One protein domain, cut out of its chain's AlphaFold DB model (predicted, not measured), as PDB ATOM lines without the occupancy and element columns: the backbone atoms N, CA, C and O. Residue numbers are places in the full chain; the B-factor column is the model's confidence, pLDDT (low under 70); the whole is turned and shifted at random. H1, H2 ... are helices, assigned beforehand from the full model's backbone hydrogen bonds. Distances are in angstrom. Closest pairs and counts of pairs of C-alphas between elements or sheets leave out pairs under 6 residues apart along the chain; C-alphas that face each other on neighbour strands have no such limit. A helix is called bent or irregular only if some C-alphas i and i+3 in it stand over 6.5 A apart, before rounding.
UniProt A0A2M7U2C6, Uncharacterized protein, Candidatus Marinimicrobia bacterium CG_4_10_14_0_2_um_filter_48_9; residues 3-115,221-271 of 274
ATOM      1  N   SER A   3     -80.609-153.375  58.241       75.75
ATOM      2  CA  SER A   3     -80.115-153.554  56.871       75.75
ATOM      3  C   SER A   3     -78.585-153.555  56.882       75.75
ATOM      4  O   SER A   3     -77.962-152.750  57.587       75.75
ATOM      5  N   THR A   4     -77.969-154.460  56.124       76.50
ATOM      6  CA  THR A   4     -76.509-154.564  56.062       76.50
ATOM      7  C   THR A   4     -75.878-153.258  55.572       76.50
ATOM      8  O   THR A   4     -74.880-152.805  56.136       76.50
ATOM      9  N   GLY A   5     -76.501-152.585  54.597       77.75
ATOM     10  CA  GLY A   5     -76.007-151.310  54.082       77.75
ATOM     11  C   GLY A   5     -75.909-150.240  55.166       77.75
ATOM     12  O   GLY A   5     -74.902-149.536  55.228       77.75
ATOM     13  N   ARG A   6     -76.881-150.164  56.089       80.75
ATOM     14  CA  ARG A   6     -76.811-149.233  57.230       80.75
ATOM     15  C   ARG A   6     -75.594-149.517  58.107       80.75
ATOM     16  O   ARG A   6     -74.871-148.579  58.434       80.75
ATOM     17  N   VAL A   7     -75.345-150.779  58.472       81.88
ATOM     18  CA  VAL A   7     -74.179-151.150  59.301       81.88
ATOM     19  C   VAL A   7     -72.886-150.730  58.614       81.88
ATOM     20  O   VAL A   7     -72.048-150.085  59.234       81.88
ATOM     21  N   TRP A   8     -72.742-151.027  57.324       81.44
ATOM     22  CA  TRP A   8     -71.533-150.694  56.575       81.44
ATOM     23  C   TRP A   8     -71.315-149.195  56.437       81.44
ATOM     24  O   TRP A   8     -70.195-148.728  56.622       81.44
ATOM     25  N   PHE A   9     -72.375-148.431  56.183       83.31
ATOM     26  CA  PHE A   9     -72.292-146.977  56.140       83.31
ATOM     27  C   PHE A   9     -71.882-146.383  57.479       83.31
ATOM     28  O   PHE A   9     -70.985-145.546  57.519       83.31
ATOM     29  N   PHE A  10     -72.477-146.837  58.584       84.69
ATOM     30  CA  PHE A  10     -72.079-146.367  59.910       84.69
ATOM     31  C   PHE A  10     -70.647-146.776  60.261       84.69
ATOM     32  O   PHE A  10     -69.934-145.975  60.860       84.69
ATOM     33  N   THR A  11     -70.192-147.961  59.849       84.94
ATOM     34  CA  THR A  11     -68.792-148.375  60.009       84.94
ATOM     35  C   THR A  11     -67.856-147.492  59.184       84.94
ATOM     36  O   THR A  11     -66.883-146.974  59.722       84.94
ATOM     37  N   GLN A  12     -68.162-147.252  57.906       86.19
ATOM     38  CA  GLN A  12     -67.365-146.384  57.034       86.19
ATOM     39  C   GLN A  12     -67.290-144.958  57.578       86.19
ATOM     40  O   GLN A  12     -66.200-144.409  57.735       86.19
ATOM     41  N   LEU A  13     -68.441-144.375  57.912       87.38
ATOM     42  CA  LEU A  13     -68.536-143.050  58.508       87.38
ATOM     43  C   LEU A  13     -67.784-142.997  59.842       87.38
ATOM     44  O   LEU A  13     -67.035-142.056  60.079       87.38
ATOM     45  N   GLY A  14     -67.910-144.027  60.678       88.75
ATOM     46  CA  GLY A  14     -67.185-144.154  61.938       88.75
ATOM     47  C   GLY A  14     -65.667-144.155  61.755       88.75
ATOM     48  O   GLY A  14     -64.982-143.417  62.457       88.75
ATOM     49  N   ILE A  15     -65.136-144.916  60.793       89.94
ATOM     50  CA  ILE A  15     -63.692-144.958  60.510       89.94
ATOM     51  C   ILE A  15     -63.204-143.612  59.959       89.94
ATOM     52  O   ILE A  15     -62.155-143.131  60.380       89.94
ATOM     53  N   VAL A  16     -63.958-142.975  59.059       91.06
ATOM     54  CA  VAL A  16     -63.597-141.655  58.513       91.06
ATOM     55  C   VAL A  16     -63.616-140.586  59.604       91.06
ATOM     56  O   VAL A  16     -62.665-139.814  59.723       91.06
ATOM     57  N   LEU A  17     -64.657-140.558  60.443       90.94
ATOM     58  CA  LEU A  17     -64.740-139.644  61.583       90.94
ATOM     59  C   LEU A  17     -63.619-139.900  62.584       90.94
ATOM     60  O   LEU A  17     -63.008-138.945  63.060       90.94
ATOM     61  N   PHE A  18     -63.309-141.167  62.858       93.12
ATOM     62  CA  PHE A  18     -62.170-141.536  63.684       93.12
ATOM     63  C   PHE A  18     -60.887-140.976  63.066       93.12
ATOM     64  O   PHE A  18     -60.277-140.109  63.672       93.12
ATOM     65  N   ALA A  19     -60.535-141.329  61.829       92.69
ATOM     66  CA  ALA A  19     -59.345-140.811  61.148       92.69
ATOM     67  C   ALA A  19     -59.270-139.270  61.151       92.69
ATOM     68  O   ALA A  19     -58.198-138.698  61.366       92.69
ATOM     69  N   SER A  20     -60.412-138.585  61.015       93.12
ATOM     70  CA  SER A  20     -60.491-137.120  61.065       93.12
ATOM     71  C   SER A  20     -60.017-136.506  62.380       93.12
ATOM     72  O   SER A  20     -59.487-135.396  62.364       93.12
ATOM     73  N   LEU A  21     -60.107-137.216  63.507       93.12
ATOM     74  CA  LEU A  21     -59.601-136.708  64.784       93.12
ATOM     75  C   LEU A  21     -58.069-136.576  64.789       93.12
ATOM     76  O   LEU A  21     -57.532-135.701  65.466       93.12
ATOM     77  N   TRP A  22     -57.355-137.391  64.010       92.88
ATOM     78  CA  TRP A  22     -55.888-137.345  63.937       92.88
ATOM     79  C   TRP A  22     -55.372-136.584  62.719       92.88
ATOM     80  O   TRP A  22     -54.360-135.893  62.826       92.88
ATOM     81  N   MET A  23     -56.065-136.668  61.583       92.25
ATOM     82  CA  MET A  23     -55.622-136.032  60.341       92.25
ATOM     83  C   MET A  23     -55.905-134.530  60.306       92.25
ATOM     84  O   MET A  23     -55.206-133.791  59.619       92.25
ATOM     85  N   THR A  24     -56.905-134.056  61.055       89.69
ATOM     86  CA  THR A  24     -57.252-132.632  61.079       89.69
ATOM     87  C   THR A  24     -56.597-131.910  62.248       89.69
ATOM     88  O   THR A  24     -56.589-132.368  63.395       89.69
ATOM     89  N   THR A  25     -56.048-130.731  61.972       88.38
ATOM     90  CA  THR A  25     -55.484-129.837  62.995       88.38
ATOM     91  C   THR A  25     -56.468-128.758  63.429       88.38
ATOM     92  O   THR A  25     -56.258-128.138  64.468       88.38
ATOM     93  N   ASN A  26     -57.551-128.551  62.672       89.75
ATOM     94  CA  ASN A  26     -58.502-127.485  62.939       89.75
ATOM     95  C   ASN A  26     -59.225-127.724  64.279       89.75
ATOM     96  O   ASN A  26     -59.929-128.724  64.428       89.75
ATOM     97  N   PRO A  27     -59.086-126.824  65.264       89.50
ATOM     98  CA  PRO A  27     -59.695-127.028  66.566       89.50
ATOM     99  C   PRO A  27     -61.223-126.913  66.551       89.50
ATOM    100  O   PRO A  27     -61.880-127.573  67.356       89.50
ATOM    101  N   THR A  28     -61.800-126.132  65.630       91.62
ATOM    102  CA  THR A  28     -63.262-126.045  65.508       91.62
ATOM    103  C   THR A  28     -63.845-127.385  65.076       91.62
ATOM    104  O   THR A  28     -64.870-127.790  65.611       91.62
ATOM    105  N   TRP A  29     -63.146-128.132  64.213       91.38
ATOM    106  CA  TRP A  29     -63.534-129.487  63.818       91.38
ATOM    107  C   TRP A  29     -63.614-130.431  65.024       91.38
ATOM    108  O   TRP A  29     -64.661-131.028  65.273       91.38
ATOM    109  N   HIS A  30     -62.556-130.500  65.840       93.00
ATOM    110  CA  HIS A  30     -62.537-131.343  67.047       93.00
ATOM    111  C   HIS A  30     -63.644-130.969  68.026       93.00
ATOM    112  O   HIS A  30     -64.318-131.847  68.563       93.00
ATOM    113  N   PHE A  31     -63.871-129.670  68.221       93.12
ATOM    114  CA  PHE A  31     -64.945-129.188  69.078       93.12
ATOM    115  C   PHE A  31     -66.330-129.564  68.533       93.12
ATOM    116  O   PHE A  31     -67.167-130.050  69.290       93.12
ATOM    117  N   THR A  32     -66.566-129.417  67.223       93.69
ATOM    118  CA  THR A  32     -67.841-129.808  66.597       93.69
ATOM    119  C   THR A  32     -68.103-131.307  66.699       93.69
ATOM    120  O   THR A  32     -69.213-131.701  67.057       93.69
ATOM    121  N   LEU A  33     -67.090-132.153  66.474       93.25
ATOM    122  CA  LEU A  33     -67.227-133.600  66.632       93.25
ATOM    123  C   LEU A  33     -67.515-133.978  68.082       93.25
ATOM    124  O   LEU A  33     -68.442-134.748  68.337       93.25
ATOM    125  N   PHE A  34     -66.791-133.393  69.031       94.12
ATOM    126  CA  PHE A  34     -67.031-133.628  70.449       94.12
ATOM    127  C   PHE A  34     -68.444-133.206  70.865       94.12
ATOM    128  O   PHE A  34     -69.150-133.973  71.520       94.12
ATOM    129  N   LEU A  35     -68.894-132.019  70.443       94.38
ATOM    130  CA  LEU A  35     -70.234-131.517  70.741       94.38
ATOM    131  C   LEU A  35     -71.316-132.397  70.109       94.38
ATOM    132  O   LEU A  35     -72.316-132.691  70.759       94.38
ATOM    133  N   SER A  36     -71.105-132.875  68.879       92.69
ATOM    134  CA  SER A  36     -72.026-133.804  68.219       92.69
ATOM    135  C   SER A  36     -72.118-135.145  68.956       92.69
ATOM    136  O   SER A  36     -73.217-135.652  69.178       92.69
ATOM    137  N   ALA A  37     -70.987-135.683  69.428       92.06
ATOM    138  CA  ALA A  37     -70.953-136.901  70.227       92.06
ATOM    139  C   ALA A  37     -71.661-136.686  71.572       92.06
ATOM    140  O   ALA A  37     -72.461-137.519  71.999       92.06
ATOM    141  N   LEU A  38     -71.433-135.546  72.225       90.62
ATOM    142  CA  LEU A  38     -72.093-135.183  73.475       90.62
ATOM    143  C   LEU A  38     -73.611-135.053  73.287       90.62
ATOM    144  O   LEU A  38     -74.374-135.663  74.037       90.62
ATOM    145  N   LEU A  39     -74.052-134.355  72.237       92.31
ATOM    146  CA  LEU A  39     -75.461-134.239  71.869       92.31
ATOM    147  C   LEU A  39     -76.082-135.614  71.600       92.31
ATOM    148  O   LEU A  39     -77.184-135.893  72.061       92.31
ATOM    149  N   MET A  40     -75.359-136.512  70.932       90.56
ATOM    150  CA  MET A  40     -75.822-137.874  70.684       90.56
ATOM    151  C   MET A  40     -76.041-138.669  71.981       90.56
ATOM    152  O   MET A  40     -77.032-139.391  72.101       90.56
ATOM    153  N   ASN A  41     -75.162-138.513  72.976       89.44
ATOM    154  CA  ASN A  41     -75.344-139.126  74.296       89.44
ATOM    155  C   ASN A  41     -76.581-138.551  75.020       89.44
ATOM    156  O   ASN A  41     -77.312-139.306  75.666       89.44
ATOM    157  N   ILE A  42     -76.841-137.243  74.885       88.69
ATOM    158  CA  ILE A  42     -78.037-136.581  75.439       88.69
ATOM    159  C   ILE A  42     -79.308-137.101  74.757       88.69
ATOM    160  O   ILE A  42     -80.253-137.498  75.439       88.69
ATOM    161  N   LEU A  43     -79.324-137.167  73.422       90.31
ATOM    162  CA  LEU A  43     -80.460-137.669  72.642       90.31
ATOM    163  C   LEU A  43     -80.779-139.134  72.962       90.31
ATOM    164  O   LEU A  43     -81.947-139.515  73.019       90.31
ATOM    165  N   ARG A  44     -79.757-139.949  73.252       87.19
ATOM    166  CA  ARG A  44     -79.924-141.335  73.722       87.19
ATOM    167  C   ARG A  44     -80.341-141.457  75.190       87.19
ATOM    168  O   ARG A  44     -80.457-142.574  75.687       87.19
ATOM    169  N   ARG A  45     -80.590-140.335  75.878       87.56
ATOM    170  CA  ARG A  45     -81.048-140.269  77.276       87.56
ATOM    171  C   ARG A  45     -80.173-141.088  78.227       87.56
ATOM    172  O   ARG A  45     -80.671-141.731  79.151       87.56
ATOM    173  N   ILE A  46     -78.860-141.082  77.999       84.62
ATOM    174  CA  ILE A  46     -77.927-141.768  78.894       84.62
ATOM    175  C   ILE A  46     -78.035-141.136  80.278       84.62
ATOM    176  O   ILE A  46     -77.964-139.917  80.424       84.62
ATOM    177  N   SER A  47     -78.213-141.977  81.299       86.75
ATOM    178  CA  SER A  47     -78.374-141.513  82.676       86.75
ATOM    179  C   SER A  47     -77.212-140.607  83.087       86.75
ATOM    180  O   SER A  47     -76.045-140.975  82.940       86.75
ATOM    181  N   TRP A  48     -77.530-139.460  83.689       84.12
ATOM    182  CA  TRP A  48     -76.541-138.523  84.229       84.12
ATOM    183  C   TRP A  48     -75.572-139.190  85.226       84.12
ATOM    184  O   TRP A  48     -74.410-138.808  85.330       84.12
ATOM    185  N   LYS A  49     -76.014-140.268  85.897       87.88
ATOM    186  CA  LYS A  49     -75.168-141.097  86.773       87.88
ATOM    187  C   LYS A  49     -74.020-141.774  86.017       87.88
ATOM    188  O   LYS A  49     -72.921-141.875  86.548       87.88
ATOM    189  N   ILE A  50     -74.256-142.227  84.784       81.94
ATOM    190  CA  ILE A  50     -73.220-142.830  83.928       81.94
ATOM    191  C   ILE A  50     -72.237-141.747  83.472       81.94
ATOM    192  O   ILE A  50     -71.027-141.967  83.490       81.94
ATOM    193  N   TRP A  51     -72.749-140.562  83.134       82.00
ATOM    194  CA  TRP A  51     -71.938-139.398  82.779       82.00
ATOM    195  C   TRP A  51     -70.977-138.989  83.899       82.00
ATOM    196  O   TRP A  51     -69.763-138.999  83.700       82.00
ATOM    197  N   LEU A  52     -71.507-138.701  85.089       85.12
ATOM    198  CA  LEU A  52     -70.708-138.297  86.248       85.12
ATOM    199  C   LEU A  52     -69.839-139.428  86.805       85.12
ATOM    200  O   LEU A  52     -68.736-139.172  87.272       85.12
ATOM    201  N   GLY A  53     -70.329-140.668  86.784       86.50
ATOM    202  CA  GLY A  53     -69.643-141.796  87.412       86.50
ATOM    203  C   GLY A  53     -68.582-142.464  86.538       86.50
ATOM    204  O   GLY A  53     -67.710-143.141  87.073       86.50
ATOM    205  N   ARG A  54     -68.650-142.322  85.206       85.44
ATOM    206  CA  ARG A  54     -67.739-143.019  84.276       85.44
ATOM    207  C   ARG A  54     -67.055-142.087  83.289       85.44
ATOM    208  O   ARG A  54     -65.838-142.143  83.162       85.44
ATOM    209  N   ILE A  55     -67.818-141.236  82.603       85.62
ATOM    210  CA  ILE A  55     -67.284-140.401  81.517       85.62
ATOM    211  C   ILE A  55     -66.418-139.274  82.078       85.62
ATOM    212  O   ILE A  55     -65.261-139.138  81.690       85.62
ATOM    213  N   LEU A  56     -66.948-138.493  83.020       88.62
ATOM    214  CA  LEU A  56     -66.241-137.339  83.572       88.62
ATOM    215  C   LEU A  56     -64.927-137.721  84.287       88.62
ATOM    216  O   LEU A  56     -63.907-137.109  83.969       88.62
ATOM    217  N   PRO A  57     -64.883-138.739  85.175       91.44
ATOM    218  CA  PRO A  57     -63.643-139.135  85.838       91.44
ATOM    219  C   PRO A  57     -62.607-139.643  84.838       91.44
ATOM    220  O   PRO A  57     -61.426-139.354  84.984       91.44
ATOM    221  N   PHE A  58     -63.038-140.352  83.793       89.75
ATOM    222  CA  PHE A  58     -62.141-140.829  82.746       89.75
ATOM    223  C   PHE A  58     -61.534-139.678  81.936       89.75
ATOM    224  O   PHE A  58     -60.317-139.627  81.779       89.75
ATOM    225  N   LEU A  59     -62.349-138.722  81.474       90.38
ATOM    226  CA  LEU A  59     -61.859-137.525  80.779       90.38
ATOM    227  C   LEU A  59     -60.905-136.712  81.664       90.38
ATOM    228  O   LEU A  59     -59.877-136.228  81.197       90.38
ATOM    229  N   PHE A  60     -61.213-136.608  82.955       91.56
ATOM    230  CA  PHE A  60     -60.355-135.936  83.922       91.56
ATOM    231  C   PHE A  60     -59.012-136.657  84.109       91.56
ATOM    232  O   PHE A  60     -57.961-136.020  84.059       91.56
ATOM    233  N   ILE A  61     -59.029-137.987  84.250       92.25
ATOM    234  CA  ILE A  61     -57.815-138.810  84.317       92.25
ATOM    235  C   ILE A  61     -56.991-138.650  83.039       92.25
ATOM    236  O   ILE A  61     -55.781-138.465  83.134       92.25
ATOM    237  N   LEU A  62     -57.620-138.670  81.859       90.75
ATOM    238  CA  LEU A  62     -56.928-138.459  80.585       90.75
ATOM    239  C   LEU A  62     -56.233-137.100  80.535       90.75
ATOM    240  O   LEU A  62     -55.064-137.035  80.156       90.75
ATOM    241  N   LEU A  63     -56.920-136.035  80.953       91.00
ATOM    242  CA  LEU A  63     -56.340-134.698  81.000       91.00
ATOM    243  C   LEU A  63     -55.131-134.657  81.943       91.00
ATOM    244  O   LEU A  63     -54.060-134.212  81.540       91.00
ATOM    245  N   ILE A  64     -55.265-135.169  83.170       90.88
ATOM    246  CA  ILE A  64     -54.157-135.222  84.137       90.88
ATOM    247  C   ILE A  64     -52.984-136.026  83.578       90.88
ATOM    248  O   ILE A  64     -51.842-135.575  83.625       90.88
ATOM    249  N   PHE A  65     -53.255-137.207  83.032       90.00
ATOM    250  CA  PHE A  65     -52.237-138.087  82.474       90.00
ATOM    251  C   PHE A  65     -51.487-137.402  81.329       90.00
ATOM    252  O   PHE A  65     -50.256-137.418  81.293       90.00
ATOM    253  N   GLN A  66     -52.216-136.715  80.448       89.88
ATOM    254  CA  GLN A  66     -51.644-135.937  79.359       89.88
ATOM    255  C   GLN A  66     -50.743-134.805  79.875       89.88
ATOM    256  O   GLN A  66     -49.654-134.613  79.329       89.88
ATOM    257  N   LEU A  67     -51.154-134.096  80.932       89.44
ATOM    258  CA  LEU A  67     -50.368-133.027  81.556       89.44
ATOM    259  C   LEU A  67     -49.108-133.551  82.274       89.44
ATOM    260  O   LEU A  67     -48.063-132.905  82.224       89.44
ATOM    261  N   LEU A  68     -49.183-134.717  82.926       89.00
ATOM    262  CA  LEU A  68     -48.069-135.302  83.683       89.00
ATOM    263  C   LEU A  68     -47.017-135.965  82.785       89.00
ATOM    264  O   LEU A  68     -45.810-135.853  83.036       89.00
ATOM    265  N   ILE A  69     -47.453-136.672  81.744       87.62
ATOM    266  CA  ILE A  69     -46.553-137.466  80.900       87.62
ATOM    267  C   ILE A  69     -45.907-136.623  79.822       87.62
ATOM    268  O   ILE A  69     -44.724-136.803  79.542       87.62
ATOM    269  N   THR A  70     -46.649-135.686  79.237       85.69
ATOM    270  CA  THR A  70     -46.118-134.900  78.128       85.69
ATOM    271  C   THR A  70     -45.214-133.797  78.682       85.69
ATOM    272  O   THR A  70     -45.719-132.873  79.323       85.69
ATOM    273  N   PRO A  71     -43.891-133.822  78.425       82.88
ATOM    274  CA  PRO A  71     -42.968-132.832  78.985       82.88
ATOM    275  C   PRO A  71     -43.325-131.401  78.558       82.88
ATOM    276  O   PRO A  71     -43.160-130.474  79.345       82.88
ATOM    277  N   PHE A  72     -43.912-131.236  77.368       82.56
ATOM    278  CA  PHE A  72     -44.401-129.954  76.851       82.56
ATOM    279  C   PHE A  72     -45.538-129.332  77.675       82.56
ATOM    280  O   PHE A  72     -45.697-128.115  77.657       82.56
ATOM    281  N   TYR A  73     -46.321-130.132  78.407       85.81
ATOM    282  CA  TYR A  73     -47.482-129.648  79.166       85.81
ATOM    283  C   TYR A  73     -47.222-129.512  80.670       85.81
ATOM    284  O   TYR A  73     -47.993-128.850  81.363       85.81
ATOM    285  N   ARG A  74     -46.108-130.045  81.185       81.56
ATOM    286  CA  ARG A  74     -45.711-129.879  82.596       81.56
ATOM    287  C   ARG A  74     -45.577-128.416  83.041       81.56
ATOM    288  O   ARG A  74     -46.009-128.111  84.153       81.56
ATOM    289  N   PRO A  75     -45.055-127.481  82.216       86.12
ATOM    290  CA  PRO A  75     -45.016-126.070  82.590       86.12
ATOM    291  C   PRO A  75     -46.404-125.474  82.859       86.12
ATOM    292  O   PRO A  75     -46.517-124.590  83.702       86.12
ATOM    293  N   LEU A  76     -47.461-125.979  82.209       85.94
ATOM    294  CA  LEU A  76     -48.842-125.519  82.420       85.94
ATOM    295  C   LEU A  76     -49.350-125.876  83.819       85.94
ATOM    296  O   LEU A  76     -50.029-125.073  84.452       85.94
ATOM    297  N   LEU A  77     -48.973-127.054  84.325       85.00
ATOM    298  CA  LEU A  77     -49.253-127.476  85.699       85.00
ATOM    299  C   LEU A  77     -48.581-126.533  86.702       85.00
ATOM    300  O   LEU A  77     -49.230-126.035  87.617       85.00
ATOM    301  N   ASN A  78     -47.305-126.207  86.488       83.00
ATOM    302  CA  ASN A  78     -46.581-125.270  87.352       83.00
ATOM    303  C   ASN A  78     -47.177-123.854  87.290       83.00
ATOM    304  O   ASN A  78     -47.270-123.167  88.307       83.00
ATOM    305  N   GLN A  79     -47.616-123.412  86.110       84.75
ATOM    306  CA  GLN A  79     -48.305-122.132  85.920       84.75
ATOM    307  C   GLN A  79     -49.665-122.084  86.628       84.75
ATOM    308  O   GLN A  79     -49.997-121.060  87.222       84.75
ATOM    309  N   LEU A  80     -50.413-123.193  86.630       85.38
ATOM    310  CA  LEU A  80     -51.667-123.334  87.374       85.38
ATOM    311  C   LEU A  80     -51.441-123.146  88.881       85.38
ATOM    312  O   LEU A  80     -52.162-122.379  89.513       85.38
ATOM    313  N   PHE A  81     -50.407-123.783  89.441       84.88
ATOM    314  CA  PHE A  81     -50.074-123.663  90.867       84.88
ATOM    315  C   PHE A  81     -49.501-122.296  91.257       84.88
ATOM    316  O   PHE A  81     -49.649-121.873  92.398       84.88
ATOM    317  N   THR A  82     -48.861-121.594  90.321       86.81
ATOM    318  CA  THR A  82     -48.271-120.263  90.553       86.81
ATOM    319  C   THR A  82     -49.213-119.107  90.199       86.81
ATOM    320  O   THR A  82     -48.813-117.947  90.288       86.81
ATOM    321  N   GLY A  83     -50.456-119.396  89.790       82.56
ATOM    322  CA  GLY A  83     -51.478-118.395  89.460       82.56
ATOM    323  C   GLY A  83     -51.266-117.653  88.135       82.56
ATOM    324  O   GLY A  83     -52.021-116.737  87.816       82.56
ATOM    325  N   LYS A  84     -50.267-118.034  87.328       82.19
ATOM    326  CA  LYS A  84     -49.942-117.395  86.039       82.19
ATOM    327  C   LYS A  84     -50.640-118.108  84.883       82.19
ATOM    328  O   LYS A  84     -49.993-118.703  84.023       82.19
ATOM    329  N   LEU A  85     -51.972-118.089  84.886       82.25
ATOM    330  CA  LEU A  85     -52.763-118.876  83.944       82.25
ATOM    331  C   LEU A  85     -52.892-118.191  82.573       82.25
ATOM    332  O   LEU A  85     -53.641-117.231  82.406       82.25
ATOM    333  N   LEU A  86     -52.186-118.718  81.572       82.88
ATOM    334  CA  LEU A  86     -52.326-118.314  80.171       82.88
ATOM    335  C   LEU A  86     -53.322-119.236  79.462       82.88
ATOM    336  O   LEU A  86     -52.971-120.344  79.067       82.88
ATOM    337  N   TRP A  87     -54.561-118.778  79.272       82.00
ATOM    338  CA  TRP A  87     -55.641-119.565  78.652       82.00
ATOM    339  C   TRP A  87     -55.295-120.130  77.268       82.00
ATOM    340  O   TRP A  87     -55.672-121.253  76.945       82.00
ATOM    341  N   THR A  88     -54.529-119.393  76.465       84.50
ATOM    342  CA  THR A  88     -54.087-119.834  75.131       84.50
ATOM    343  C   THR A  88     -53.194-121.072  75.186       84.50
ATOM    344  O   THR A  88     -53.252-121.922  74.298       84.50
ATOM    345  N   ALA A  89     -52.417-121.227  76.259       84.50
ATOM    346  CA  ALA A  89     -51.496-122.340  76.442       84.50
ATOM    347  C   ALA A  89     -52.215-123.657  76.814       84.50
ATOM    348  O   ALA A  89     -51.645-124.737  76.674       84.50
ATOM    349  N   TRP A  90     -53.492-123.584  77.213       88.19
ATOM    350  CA  TRP A  90     -54.342-124.746  77.500       88.19
ATOM    351  C   TRP A  90     -55.015-125.340  76.262       88.19
ATOM    352  O   TRP A  90     -55.586-126.428  76.332       88.19
ATOM    353  N   TRP A  91     -54.930-124.677  75.108       88.19
ATOM    354  CA  TRP A  91     -55.584-125.167  73.900       88.19
ATOM    355  C   TRP A  91     -55.027-126.507  73.392       88.19
ATOM    356  O   TRP A  91     -55.821-127.410  73.130       88.19
ATOM    357  N   PRO A  92     -53.699-126.723  73.321       89.06
ATOM    358  CA  PRO A  92     -53.150-128.014  72.909       89.06
ATOM    359  C   PRO A  92     -53.557-129.205  73.799       89.06
ATOM    360  O   PRO A  92     -53.980-130.227  73.243       89.06
ATOM    361  N   PRO A  93     -53.502-129.130  75.150       90.69
ATOM    362  CA  PRO A  93     -53.973-130.234  75.973       90.69
ATOM    363  C   PRO A  93     -55.482-130.458  75.846       90.69
ATOM    364  O   PRO A  93     -55.908-131.610  75.789       90.69
ATOM    365  N   LEU A  94     -56.280-129.394  75.697       90.88
ATOM    366  CA  LEU A  94     -57.714-129.515  75.429       90.88
ATOM    367  C   LEU A  94     -57.998-130.202  74.090       90.88
ATOM    368  O   LEU A  94     -58.848-131.082  74.045       90.88
ATOM    369  N   ILE A  95     -57.267-129.890  73.017       91.06
ATOM    370  CA  ILE A  95     -57.407-130.607  71.737       91.06
ATOM    371  C   ILE A  95     -57.088-132.095  71.916       91.06
ATOM    372  O   ILE A  95     -57.811-132.939  71.390       91.06
ATOM    373  N   GLY A  96     -56.039-132.439  72.668       90.44
ATOM    374  CA  GLY A  96     -55.733-133.841  72.974       90.44
ATOM    375  C   GLY A  96     -56.864-134.531  73.737       90.44
ATOM    376  O   GLY A  96     -57.269-135.634  73.365       90.44
ATOM    377  N   LEU A  97     -57.458-133.844  74.715       92.88
ATOM    378  CA  LEU A  97     -58.639-134.326  75.423       92.88
ATOM    379  C   LEU A  97     -59.836-134.514  74.482       92.88
ATOM    380  O   LEU A  97     -60.504-135.539  74.564       92.88
ATOM    381  N   LEU A  98     -60.100-133.575  73.569       93.38
ATOM    382  CA  LEU A  98     -61.175-133.698  72.581       93.38
ATOM    383  C   LEU A  98     -60.935-134.904  71.660       93.38
ATOM    384  O   LEU A  98     -61.853-135.691  71.434       93.38
ATOM    385  N   ARG A  99     -59.701-135.109  71.187       92.69
ATOM    386  CA  ARG A  99     -59.325-136.243  70.325       92.69
ATOM    387  C   ARG A  99     -59.493-137.593  71.012       92.69
ATOM    388  O   ARG A  99     -59.985-138.527  70.393       92.69
ATOM    389  N   LEU A 100     -59.102-137.702  72.280       91.44
ATOM    390  CA  LEU A 100     -59.190-138.954  73.041       91.44
ATOM    391  C   LEU A 100     -60.588-139.190  73.625       91.44
ATOM    392  O   LEU A 100     -61.047-140.328  73.718       91.44
ATOM    393  N   GLY A 101     -61.280-138.118  74.000       91.62
ATOM    394  CA  GLY A 101     -62.609-138.161  74.596       91.62
ATOM    395  C   GLY A 101     -63.720-138.421  73.584       91.62
ATOM    396  O   GLY A 101     -64.667-139.138  73.900       91.62
ATOM    397  N   THR A 102     -63.607-137.897  72.359       93.69
ATOM    398  CA  THR A 102     -64.655-138.052  71.332       93.69
ATOM    399  C   THR A 102     -64.944-139.523  70.997       93.69
ATOM    400  O   THR A 102     -66.112-139.906  71.073       93.69
ATOM    401  N   PRO A 103     -63.951-140.394  70.711       91.81
ATOM    402  CA  PRO A 103     -64.204-141.815  70.470       91.81
ATOM    403  C   PRO A 103     -64.901-142.489  71.650       91.81
ATOM    404  O   PRO A 103     -65.808-143.291  71.452       91.81
ATOM    405  N   PHE A 104     -64.525-142.128  72.878       88.88
ATOM    406  CA  PHE A 104     -65.148-142.677  74.076       88.88
ATOM    407  C   PHE A 104     -66.625-142.283  74.179       88.88
ATOM    408  O   PHE A 104     -67.464-143.150  74.403       88.88
ATOM    409  N   LEU A 105     -66.955-141.010  73.935       90.44
ATOM    410  CA  LEU A 105     -68.342-140.532  73.894       90.44
ATOM    411  C   LEU A 105     -69.164-141.224  72.805       90.44
ATOM    412  O   LEU A 105     -70.336-141.545  73.010       90.44
ATOM    413  N   VAL A 106     -68.569-141.463  71.639       89.69
ATOM    414  CA  VAL A 106     -69.235-142.213  70.571       89.69
ATOM    415  C   VAL A 106     -69.492-143.648  71.040       89.69
ATOM    416  O   VAL A 106     -70.631-144.107  71.014       89.69
ATOM    417  N   ILE A 107     -68.488-144.345  71.572       88.31
ATOM    418  CA  ILE A 107     -68.643-145.723  72.065       88.31
ATOM    419  C   ILE A 107     -69.712-145.811  73.162       88.31
ATOM    420  O   ILE A 107     -70.540-146.722  73.129       88.31
ATOM    421  N   THR A 108     -69.759-144.865  74.106       86.56
ATOM    422  CA  THR A 108     -70.796-144.862  75.150       86.56
ATOM    423  C   THR A 108     -72.187-144.690  74.560       86.56
ATOM    424  O   THR A 108     -73.097-145.425  74.955       86.56
ATOM    425  N   ALA A 109     -72.345-143.806  73.569       85.88
ATOM    426  CA  ALA A 109     -73.603-143.639  72.854       85.88
ATOM    427  C   ALA A 109     -74.051-144.944  72.188       85.88
ATOM    428  O   ALA A 109     -75.222-145.306  72.287       85.88
ATOM    429  N   PHE A 110     -73.135-145.679  71.558       84.12
ATOM    430  CA  PHE A 110     -73.431-146.899  70.800       84.12
ATOM    431  C   PHE A 110     -73.399-148.204  71.617       84.12
ATOM    432  O   PHE A 110     -73.785-149.249  71.100       84.12
ATOM    433  N   SER A 111     -73.013-148.157  72.894       83.19
ATOM    434  CA  SER A 111     -72.806-149.338  73.751       83.19
ATOM    435  C   SER A 111     -73.969-150.342  73.765       83.19
ATOM    436  O   SER A 111     -73.738-151.544  73.668       83.19
ATOM    437  N   SER A 112     -75.220-149.873  73.803       78.50
ATOM    438  CA  SER A 112     -76.419-150.728  73.794       78.50
ATOM    439  C   SER A 112     -76.710-151.406  72.451       78.50
ATOM    440  O   SER A 112     -77.476-152.365  72.392       78.50
ATOM    441  N   GLN A 113     -76.135-150.912  71.356       77.94
ATOM    442  CA  GLN A 113     -76.262-151.534  70.038       77.94
ATOM    443  C   GLN A 113     -75.193-152.609  69.838       77.94
ATOM    444  O   GLN A 113     -75.477-153.636  69.233       77.94
ATOM    445  N   PHE A 114     -74.005-152.437  70.430       72.19
ATOM    446  CA  PHE A 114     -72.955-153.461  70.424       72.19
ATOM    447  C   PHE A 114     -73.313-154.724  71.219       72.19
ATOM    448  O   PHE A 114     -72.669-155.751  71.050       72.19
ATOM    449  N   THR A 115     -74.353-154.694  72.054       71.31
ATOM    450  CA  THR A 115     -74.875-155.906  72.705       71.31
ATOM    451  C   THR A 115     -75.819-156.712  71.809       71.31
ATOM    452  O   THR A 115     -76.254-157.789  72.207       71.31
ATOM    453  N   ASN A 221     -81.428-154.695  50.468       76.25
ATOM    454  CA  ASN A 221     -82.704-154.000  50.373       76.25
ATOM    455  C   ASN A 221     -82.558-152.732  49.520       76.25
ATOM    456  O   ASN A 221     -81.470-152.172  49.395       76.25
ATOM    457  N   ALA A 222     -83.670-152.218  48.984       74.69
ATOM    458  CA  ALA A 222     -83.684-150.943  48.254       74.69
ATOM    459  C   ALA A 222     -83.113-149.773  49.085       74.69
ATOM    460  O   ALA A 222     -82.482-148.867  48.544       74.69
ATOM    461  N   GLU A 223     -83.264-149.830  50.414       77.81
ATOM    462  CA  GLU A 223     -82.663-148.871  51.347       77.81
ATOM    463  C   GLU A 223     -81.129-148.843  51.281       77.81
ATOM    464  O   GLU A 223     -80.526-147.789  51.483       77.81
ATOM    465  N   ASP A 224     -80.483-149.964  50.956       78.25
ATOM    466  CA  ASP A 224     -79.024-150.041  50.893       78.25
ATOM    467  C   ASP A 224     -78.472-149.276  49.678       78.25
ATOM    468  O   ASP A 224     -77.365-148.738  49.735       78.25
ATOM    469  N   GLY A 225     -79.265-149.132  48.607       79.56
ATOM    470  CA  GLY A 225     -78.927-148.284  47.461       79.56
ATOM    471  C   GLY A 225     -78.873-146.798  47.825       79.56
ATOM    472  O   GLY A 225     -77.926-146.100  47.455       79.56
ATOM    473  N   LEU A 226     -79.836-146.322  48.623       83.56
ATOM    474  CA  LEU A 226     -79.836-144.952  49.151       83.56
ATOM    475  C   LEU A 226     -78.619-144.719  50.051       83.56
ATOM    476  O   LEU A 226     -77.959-143.684  49.969       83.56
ATOM    477  N   VAL A 227     -78.291-145.701  50.887       82.94
ATOM    478  CA  VAL A 227     -77.147-145.630  51.794       82.94
ATOM    479  C   VAL A 227     -75.811-145.562  51.036       82.94
ATOM    480  O   VAL A 227     -74.940-144.767  51.397       82.94
ATOM    481  N   LEU A 228     -75.655-146.321  49.946       81.06
ATOM    482  CA  LEU A 228     -74.491-146.208  49.060       81.06
ATOM    483  C   LEU A 228     -74.413-144.828  48.397       81.06
ATOM    484  O   LEU A 228     -73.340-144.227  48.368       81.06
ATOM    485  N   PHE A 229     -75.540-144.286  47.929       85.56
ATOM    486  CA  PHE A 229     -75.592-142.942  47.350       85.56
ATOM    487  C   PHE A 229     -75.177-141.854  48.355       85.56
ATOM    488  O   PHE A 229     -74.388-140.963  48.024       85.56
ATOM    489  N   LEU A 230     -75.639-141.949  49.606       86.75
ATOM    490  CA  LEU A 230     -75.200-141.057  50.683       86.75
ATOM    491  C   LEU A 230     -73.698-141.193  50.954       86.75
ATOM    492  O   LEU A 230     -73.020-140.180  51.118       86.75
ATOM    493  N   SER A 231     -73.159-142.417  50.958       87.06
ATOM    494  CA  SER A 231     -71.716-142.638  51.116       87.06
ATOM    495  C   SER A 231     -70.910-141.954  50.011       87.06
ATOM    496  O   SER A 231     -69.954-141.235  50.306       87.06
ATOM    497  N   LEU A 232     -71.325-142.108  48.749       87.38
ATOM    498  CA  LEU A 232     -70.690-141.457  47.599       87.38
ATOM    499  C   LEU A 232     -70.766-139.929  47.689       87.38
ATOM    500  O   LEU A 232     -69.784-139.247  47.403       87.38
ATOM    501  N   SER A 233     -71.898-139.394  48.152       89.44
ATOM    502  CA  SER A 233     -72.082-137.953  48.361       89.44
ATOM    503  C   SER A 233     -71.113-137.404  49.416       89.44
ATOM    504  O   SER A 233     -70.510-136.351  49.220       89.44
ATOM    505  N   ILE A 234     -70.901-138.142  50.511       88.25
ATOM    506  CA  ILE A 234     -69.900-137.795  51.532       88.25
ATOM    507  C   ILE A 234     -68.488-137.854  50.945       88.25
ATOM    508  O   ILE A 234     -67.696-136.945  51.184       88.25
ATOM    509  N   GLY A 235     -68.177-138.878  50.146       86.12
ATOM    510  CA  GLY A 235     -66.895-138.984  49.446       86.12
ATOM    511  C   GLY A 235     -66.610-137.777  48.552       86.12
ATOM    512  O   GLY A 235     -65.524-137.205  48.621       86.12
ATOM    513  N   ALA A 236     -67.606-137.332  47.780       87.56
ATOM    514  CA  ALA A 236     -67.494-136.139  46.945       87.56
ATOM    515  C   ALA A 236     -67.226-134.875  47.780       87.56
ATOM    516  O   ALA A 236     -66.334-134.100  47.446       87.56
ATOM    517  N   LEU A 237     -67.927-134.689  48.904       90.38
ATOM    518  CA  LEU A 237     -67.667-133.563  49.812       90.38
ATOM    519  C   LEU A 237     -66.251-133.610  50.407       90.38
ATOM    520  O   LEU A 237     -65.578-132.581  50.487       90.38
ATOM    521  N   LEU A 238     -65.770-134.793  50.800       88.94
ATOM    522  CA  LEU A 238     -64.421-134.964  51.348       88.94
ATOM    523  C   LEU A 238     -63.331-134.666  50.317       88.94
ATOM    524  O   LEU A 238     -62.305-134.102  50.691       88.94
ATOM    525  N   PHE A 239     -63.562-134.990  49.042       90.56
ATOM    526  CA  PHE A 239     -62.631-134.686  47.954       90.56
ATOM    527  C   PHE A 239     -62.323-133.184  47.867       90.56
ATOM    528  O   PHE A 239     -61.160-132.803  47.752       90.56
ATOM    529  N   PHE A 240     -63.347-132.334  47.991       89.25
ATOM    530  CA  PHE A 240     -63.180-130.880  47.931       89.25
ATOM    531  C   PHE A 240     -62.675-130.271  49.244       89.25
ATOM    532  O   PHE A 240     -61.884-129.332  49.219       89.25
ATOM    533  N   CYS A 241     -63.125-130.784  50.392       88.50
ATOM    534  CA  CYS A 241     -62.833-130.161  51.683       88.50
ATOM    535  C   CYS A 241     -61.498-130.607  52.290       88.50
ATOM    536  O   CYS A 241     -60.793-129.784  52.874       88.50
ATOM    537  N   GLN A 242     -61.162-131.902  52.218       89.81
ATOM    538  CA  GLN A 242     -59.981-132.475  52.871       89.81
ATOM    539  C   GLN A 242     -59.440-133.712  52.132       89.81
ATOM    540  O   GLN A 242     -59.838-134.843  52.442       89.81
ATOM    541  N   PRO A 243     -58.442-133.537  51.242       88.81
ATOM    542  CA  PRO A 243     -57.889-134.623  50.430       88.81
ATOM    543  C   PRO A 243     -57.384-135.817  51.251       88.81
ATOM    544  O   PRO A 243     -57.557-136.964  50.854       88.81
ATOM    545  N   GLY A 244     -56.815-135.571  52.439       90.31
ATOM    546  CA  GLY A 244     -56.352-136.636  53.335       90.31
ATOM    547  C   GLY A 244     -57.468-137.594  53.768       90.31
ATOM    548  O   GLY A 244     -57.288-138.810  53.726       90.31
ATOM    549  N   LEU A 245     -58.642-137.064  54.128       90.94
ATOM    550  CA  LEU A 245     -59.793-137.884  54.522       90.94
ATOM    551  C   LEU A 245     -60.467-138.555  53.334       90.94
ATOM    552  O   LEU A 245     -61.007-139.650  53.491       90.94
ATOM    553  N   PHE A 246     -60.396-137.940  52.156       92.06
ATOM    554  CA  PHE A 246     -60.859-138.568  50.929       92.06
ATOM    555  C   PHE A 246     -60.122-139.885  50.656       92.06
ATOM    556  O   PHE A 246     -60.777-140.882  50.373       92.06
ATOM    557  N   TYR A 247     -58.794-139.940  50.823       93.56
ATOM    558  CA  TYR A 247     -58.047-141.193  50.641       93.56
ATOM    559  C   TYR A 247     -58.473-142.284  51.627       93.56
ATOM    560  O   TYR A 247     -58.639-143.437  51.232       93.56
ATOM    561  N   VAL A 248     -58.708-141.929  52.896       92.38
ATOM    562  CA  VAL A 248     -59.221-142.880  53.896       92.38
ATOM    563  C   VAL A 248     -60.599-143.397  53.486       92.38
ATOM    564  O   VAL A 248     -60.827-144.606  53.470       92.38
ATOM    565  N   TRP A 249     -61.507-142.493  53.111       93.81
ATOM    566  CA  TRP A 249     -62.838-142.856  52.629       93.81
ATOM    567  C   TRP A 249     -62.767-143.755  51.386       93.81
ATOM    568  O   TRP A 249     -63.485-144.752  51.332       93.81
ATOM    569  N   LEU A 250     -61.876-143.453  50.437       93.50
ATOM    570  CA  LEU A 250     -61.683-144.199  49.195       93.50
ATOM    571  C   LEU A 250     -61.204-145.629  49.466       93.50
ATOM    572  O   LEU A 250     -61.765-146.568  48.909       93.50
ATOM    573  N   ILE A 251     -60.221-145.811  50.356       92.62
ATOM    574  CA  ILE A 251     -59.734-147.141  50.757       92.62
ATOM    575  C   ILE A 251     -60.886-147.982  51.322       92.62
ATOM    576  O   ILE A 251     -61.047-149.144  50.952       92.62
ATOM    577  N   ILE A 252     -61.724-147.391  52.178       90.19
ATOM    578  CA  ILE A 252     -62.867-148.094  52.775       90.19
ATOM    579  C   ILE A 252     -63.960-148.365  51.733       90.19
ATOM    580  O   ILE A 252     -64.559-149.436  51.744       90.19
ATOM    581  N   ALA A 253     -64.218-147.432  50.816       89.62
ATOM    582  CA  ALA A 253     -65.189-147.618  49.741       89.62
ATOM    583  C   ALA A 253     -64.771-148.763  48.802       89.62
ATOM    584  O   ALA A 253     -65.590-149.620  48.473       89.62
ATOM    585  N   ILE A 254     -63.484-148.827  48.441       90.88
ATOM    586  CA  ILE A 254     -62.899-149.938  47.680       90.88
ATOM    587  C   ILE A 254     -63.045-151.248  48.461       90.88
ATOM    588  O   ILE A 254     -63.471-152.254  47.896       90.88
ATOM    589  N   TRP A 255     -62.758-151.236  49.768       88.12
ATOM    590  CA  TRP A 255     -62.934-152.403  50.635       88.12
ATOM    591  C   TRP A 255     -64.373-152.927  50.619       88.12
ATOM    592  O   TRP A 255     -64.593-154.114  50.396       88.12
ATOM    593  N   ILE A 256     -65.362-152.044  50.779       85.81
ATOM    594  CA  ILE A 256     -66.787-152.395  50.695       85.81
ATOM    595  C   ILE A 256     -67.128-152.950  49.306       85.81
ATOM    596  O   ILE A 256     -67.855-153.938  49.205       85.81
ATOM    597  N   GLY A 257     -66.563-152.377  48.240       85.50
ATOM    598  CA  GLY A 257     -66.679-152.904  46.879       85.50
ATOM    599  C   GLY A 257     -66.214-154.359  46.763       85.50
ATOM    600  O   GLY A 257     -66.901-155.175  46.149       85.50
ATOM    601  N   PHE A 258     -65.108-154.723  47.419       86.38
ATOM    602  CA  PHE A 258     -64.663-156.117  47.485       86.38
ATOM    603  C   PHE A 258     -65.622-157.016  48.272       86.38
ATOM    604  O   PHE A 258     -65.868-158.140  47.837       86.38
ATOM    605  N   VAL A 259     -66.202-156.536  49.383       81.38
ATOM    606  CA  VAL A 259     -67.210-157.304  50.149       81.38
ATOM    607  C   VAL A 259     -68.409-157.638  49.255       81.38
ATOM    608  O   VAL A 259     -68.880-158.775  49.227       81.38
ATOM    609  N   LEU A 260     -68.887-156.648  48.495       81.56
ATOM    610  CA  LEU A 260     -70.005-156.791  47.561       81.56
ATOM    611  C   LEU A 260     -69.712-157.781  46.435       81.56
ATOM    612  O   LEU A 260     -70.586-158.556  46.038       81.56
ATOM    613  N   LEU A 261     -68.488-157.744  45.910       82.06
ATOM    614  CA  LEU A 261     -68.067-158.612  44.821       82.06
ATOM    615  C   LEU A 261     -67.950-160.068  45.289       82.06
ATOM    616  O   LEU A 261     -68.523-160.944  44.643       82.06
ATOM    617  N   ASP A 262     -67.293-160.319  46.427       78.88
ATOM    618  CA  ASP A 262     -67.196-161.658  47.030       78.88
ATOM    619  C   ASP A 262     -68.588-162.251  47.292       78.88
ATOM    620  O   ASP A 262     -68.865-163.404  46.957       78.88
ATOM    621  N   TRP A 263     -69.518-161.436  47.794       76.62
ATOM    622  CA  TRP A 263     -70.902-161.860  47.970       76.62
ATOM    623  C   TRP A 263     -71.572-162.284  46.663       76.62
ATOM    624  O   TRP A 263     -72.184-163.353  46.600       76.62
ATOM    625  N   LYS A 264     -71.453-161.465  45.611       78.56
ATOM    626  CA  LYS A 264     -72.063-161.755  44.308       78.56
ATOM    627  C   LYS A 264     -71.526-163.063  43.721       78.56
ATOM    628  O   LYS A 264     -72.308-163.837  43.173       78.56
ATOM    629  N   VAL A 265     -70.224-163.321  43.866       78.50
ATOM    630  CA  VAL A 265     -69.574-164.561  43.408       78.50
ATOM    631  C   VAL A 265     -70.094-165.775  44.181       78.50
ATOM    632  O   VAL A 265     -70.519-166.750  43.563       78.50
ATOM    633  N   ASN A 266     -70.137-165.709  45.516       72.06
ATOM    634  CA  ASN A 266     -70.602-166.827  46.344       72.06
ATOM    635  C   ASN A 266     -72.096-167.139  46.116       72.06
ATOM    636  O   ASN A 266     -72.485-168.304  46.045       72.06
ATOM    637  N   ASN A 267     -72.935-166.117  45.924       72.25
ATOM    638  CA  ASN A 267     -74.353-166.311  45.609       72.25
ATOM    639  C   ASN A 267     -74.590-166.913  44.218       72.25
ATOM    640  O   ASN A 267     -75.541-167.673  44.039       72.25
ATOM    641  N   ALA A 268     -73.762-166.568  43.229       72.69
ATOM    642  CA  ALA A 268     -73.849-167.164  41.900       72.69
ATOM    643  C   ALA A 268     -73.498-168.659  41.935       72.69
ATOM    644  O   ALA A 268     -74.209-169.452  41.330       72.69
ATOM    645  N   ALA A 269     -72.471-169.043  42.704       70.00
ATOM    646  CA  ALA A 269     -72.048-170.436  42.854       70.00
ATOM    647  C   ALA A 269     -73.116-171.329  43.515       70.00
ATOM    648  O   ALA A 269     -73.287-172.480  43.119       70.00
ATOM    649  N   HIS A 270     -73.867-170.801  44.488       65.94
ATOM    650  CA  HIS A 270     -74.962-171.547  45.114       65.94
ATOM    651  C   HIS A 270     -76.145-171.776  44.166       65.94
ATOM    652  O   HIS A 270     -76.704-172.862  44.163       65.94
ATOM    653  N   ARG A 271     -76.481-170.806  43.306       66.50
ATOM    654  CA  ARG A 271     -77.577-170.957  42.329       66.50
ATOM    655  C   ARG A 271     -77.281-171.940  41.196       66.50
ATOM    656  O   ARG A 271     -78.201-172.307  40.486       66.50
TER     657      ARG A 271
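This is residues 3 to 115 and 221 to 271 of the 274 residues of an uncharacterized protein of Candidatus Marinimicrobia bacterium CG_4_10_14_0_2_um_filter_48_9 (UniProt A0A2M7U2C6). Two loosely joined groups of helices make a long, uneven body: in one, H1 packs with the hairpin of H6 and H7; in the other, H2 and H3 both pack on H5, and the two groups meet where the last turns of H1 reach H5. Residues 257 to 271 of H7 stick out at one extremity and residues 78 to 83, mostly H4, at the other. The printed part has 164 residues with seven named helices, H1 to H7 in order, and no named strand: all helix. It is loose, with a radius of gyration of the C-alphas of 20.2 A and spans of 75 by 37 by 24 A.

Find C-alpha 4 at (-76.509, -154.564, 56.062); from there H1 runs through residues 4 to 23, 28.2 A. Next come H2, residues 27 to 43, and H3, residues 48 to 69, 30.2 A long. H3 has a kink of 25 degrees near residue 55 and is irregular, but only just: C-alphas 53 and 56 are 6.8 A apart. H4 is residues 74 to 81. Look for C-alpha 87 at (-55.641, -119.565, 78.652), where H5 begins, residues 87 to 114, 38.9 A; it has a kink of 39 degrees near residue 97 and is irregular, with C-alphas 109 and 112 7.7 A apart. After the cut come H6, residues 222 to 241, 29.6 A, and H7, residues 243 to 271, 42.1 A, ending at C-alpha 271 (-77.577, -170.957, 42.329).

Start at H1, a hub with H5, each touching three helices. H1 touches H6 the same way at a shallow tilt of 16 degrees, closest at the C-alphas of Gly 5 and Asp 224, 4.6 A. H1 touches H7 opposite ways at 24 degrees, a shallow tilt, closest at the C-alphas of Val 16 and Trp 249, 6.1 A. H6 and H7 form a helical hairpin, their closest C-alphas, of Leu 238 and Phe 246, being 5.1 A apart. H1 and H5 only just touch, with 3 pairs of C-alphas within 8 A, the closest those of Leu 21 and Arg 99, 5.6 A. H5 touches H2, closest at the C-alphas of Ala 109 and Asn 41, 5.0 A, and H3, closest at those of Leu 97 and Leu 63, 6.0 A. H2 and H3 are apart. H3 and H4 touch only at the corner, closest at the C-alphas of Leu 67 and Arg 74, 5.7 A. H1, H2, H5, H6 and H7 make a bundle, a group of helices in which each touches at least one other. Every O i to N i+4 pair is within hydrogen-bond range in H2 and H4; the figures are 15 of 16 in H1, 16 of 18 in H3, 17 of 24 in H5, 14 of 16 in H6 and 24 of 25 in H7.

The C-alphas farthest apart, of Thr 82 and Arg 271, are 75.9 A apart. Residues 116 to 220 are not printed, and C-alphas 115 and 221 are 23.7 A apart across this cut. The links that are printed whole are tight. The mean pLDDT of the printed part is 86.5, and residues 270 to 271 are under 70.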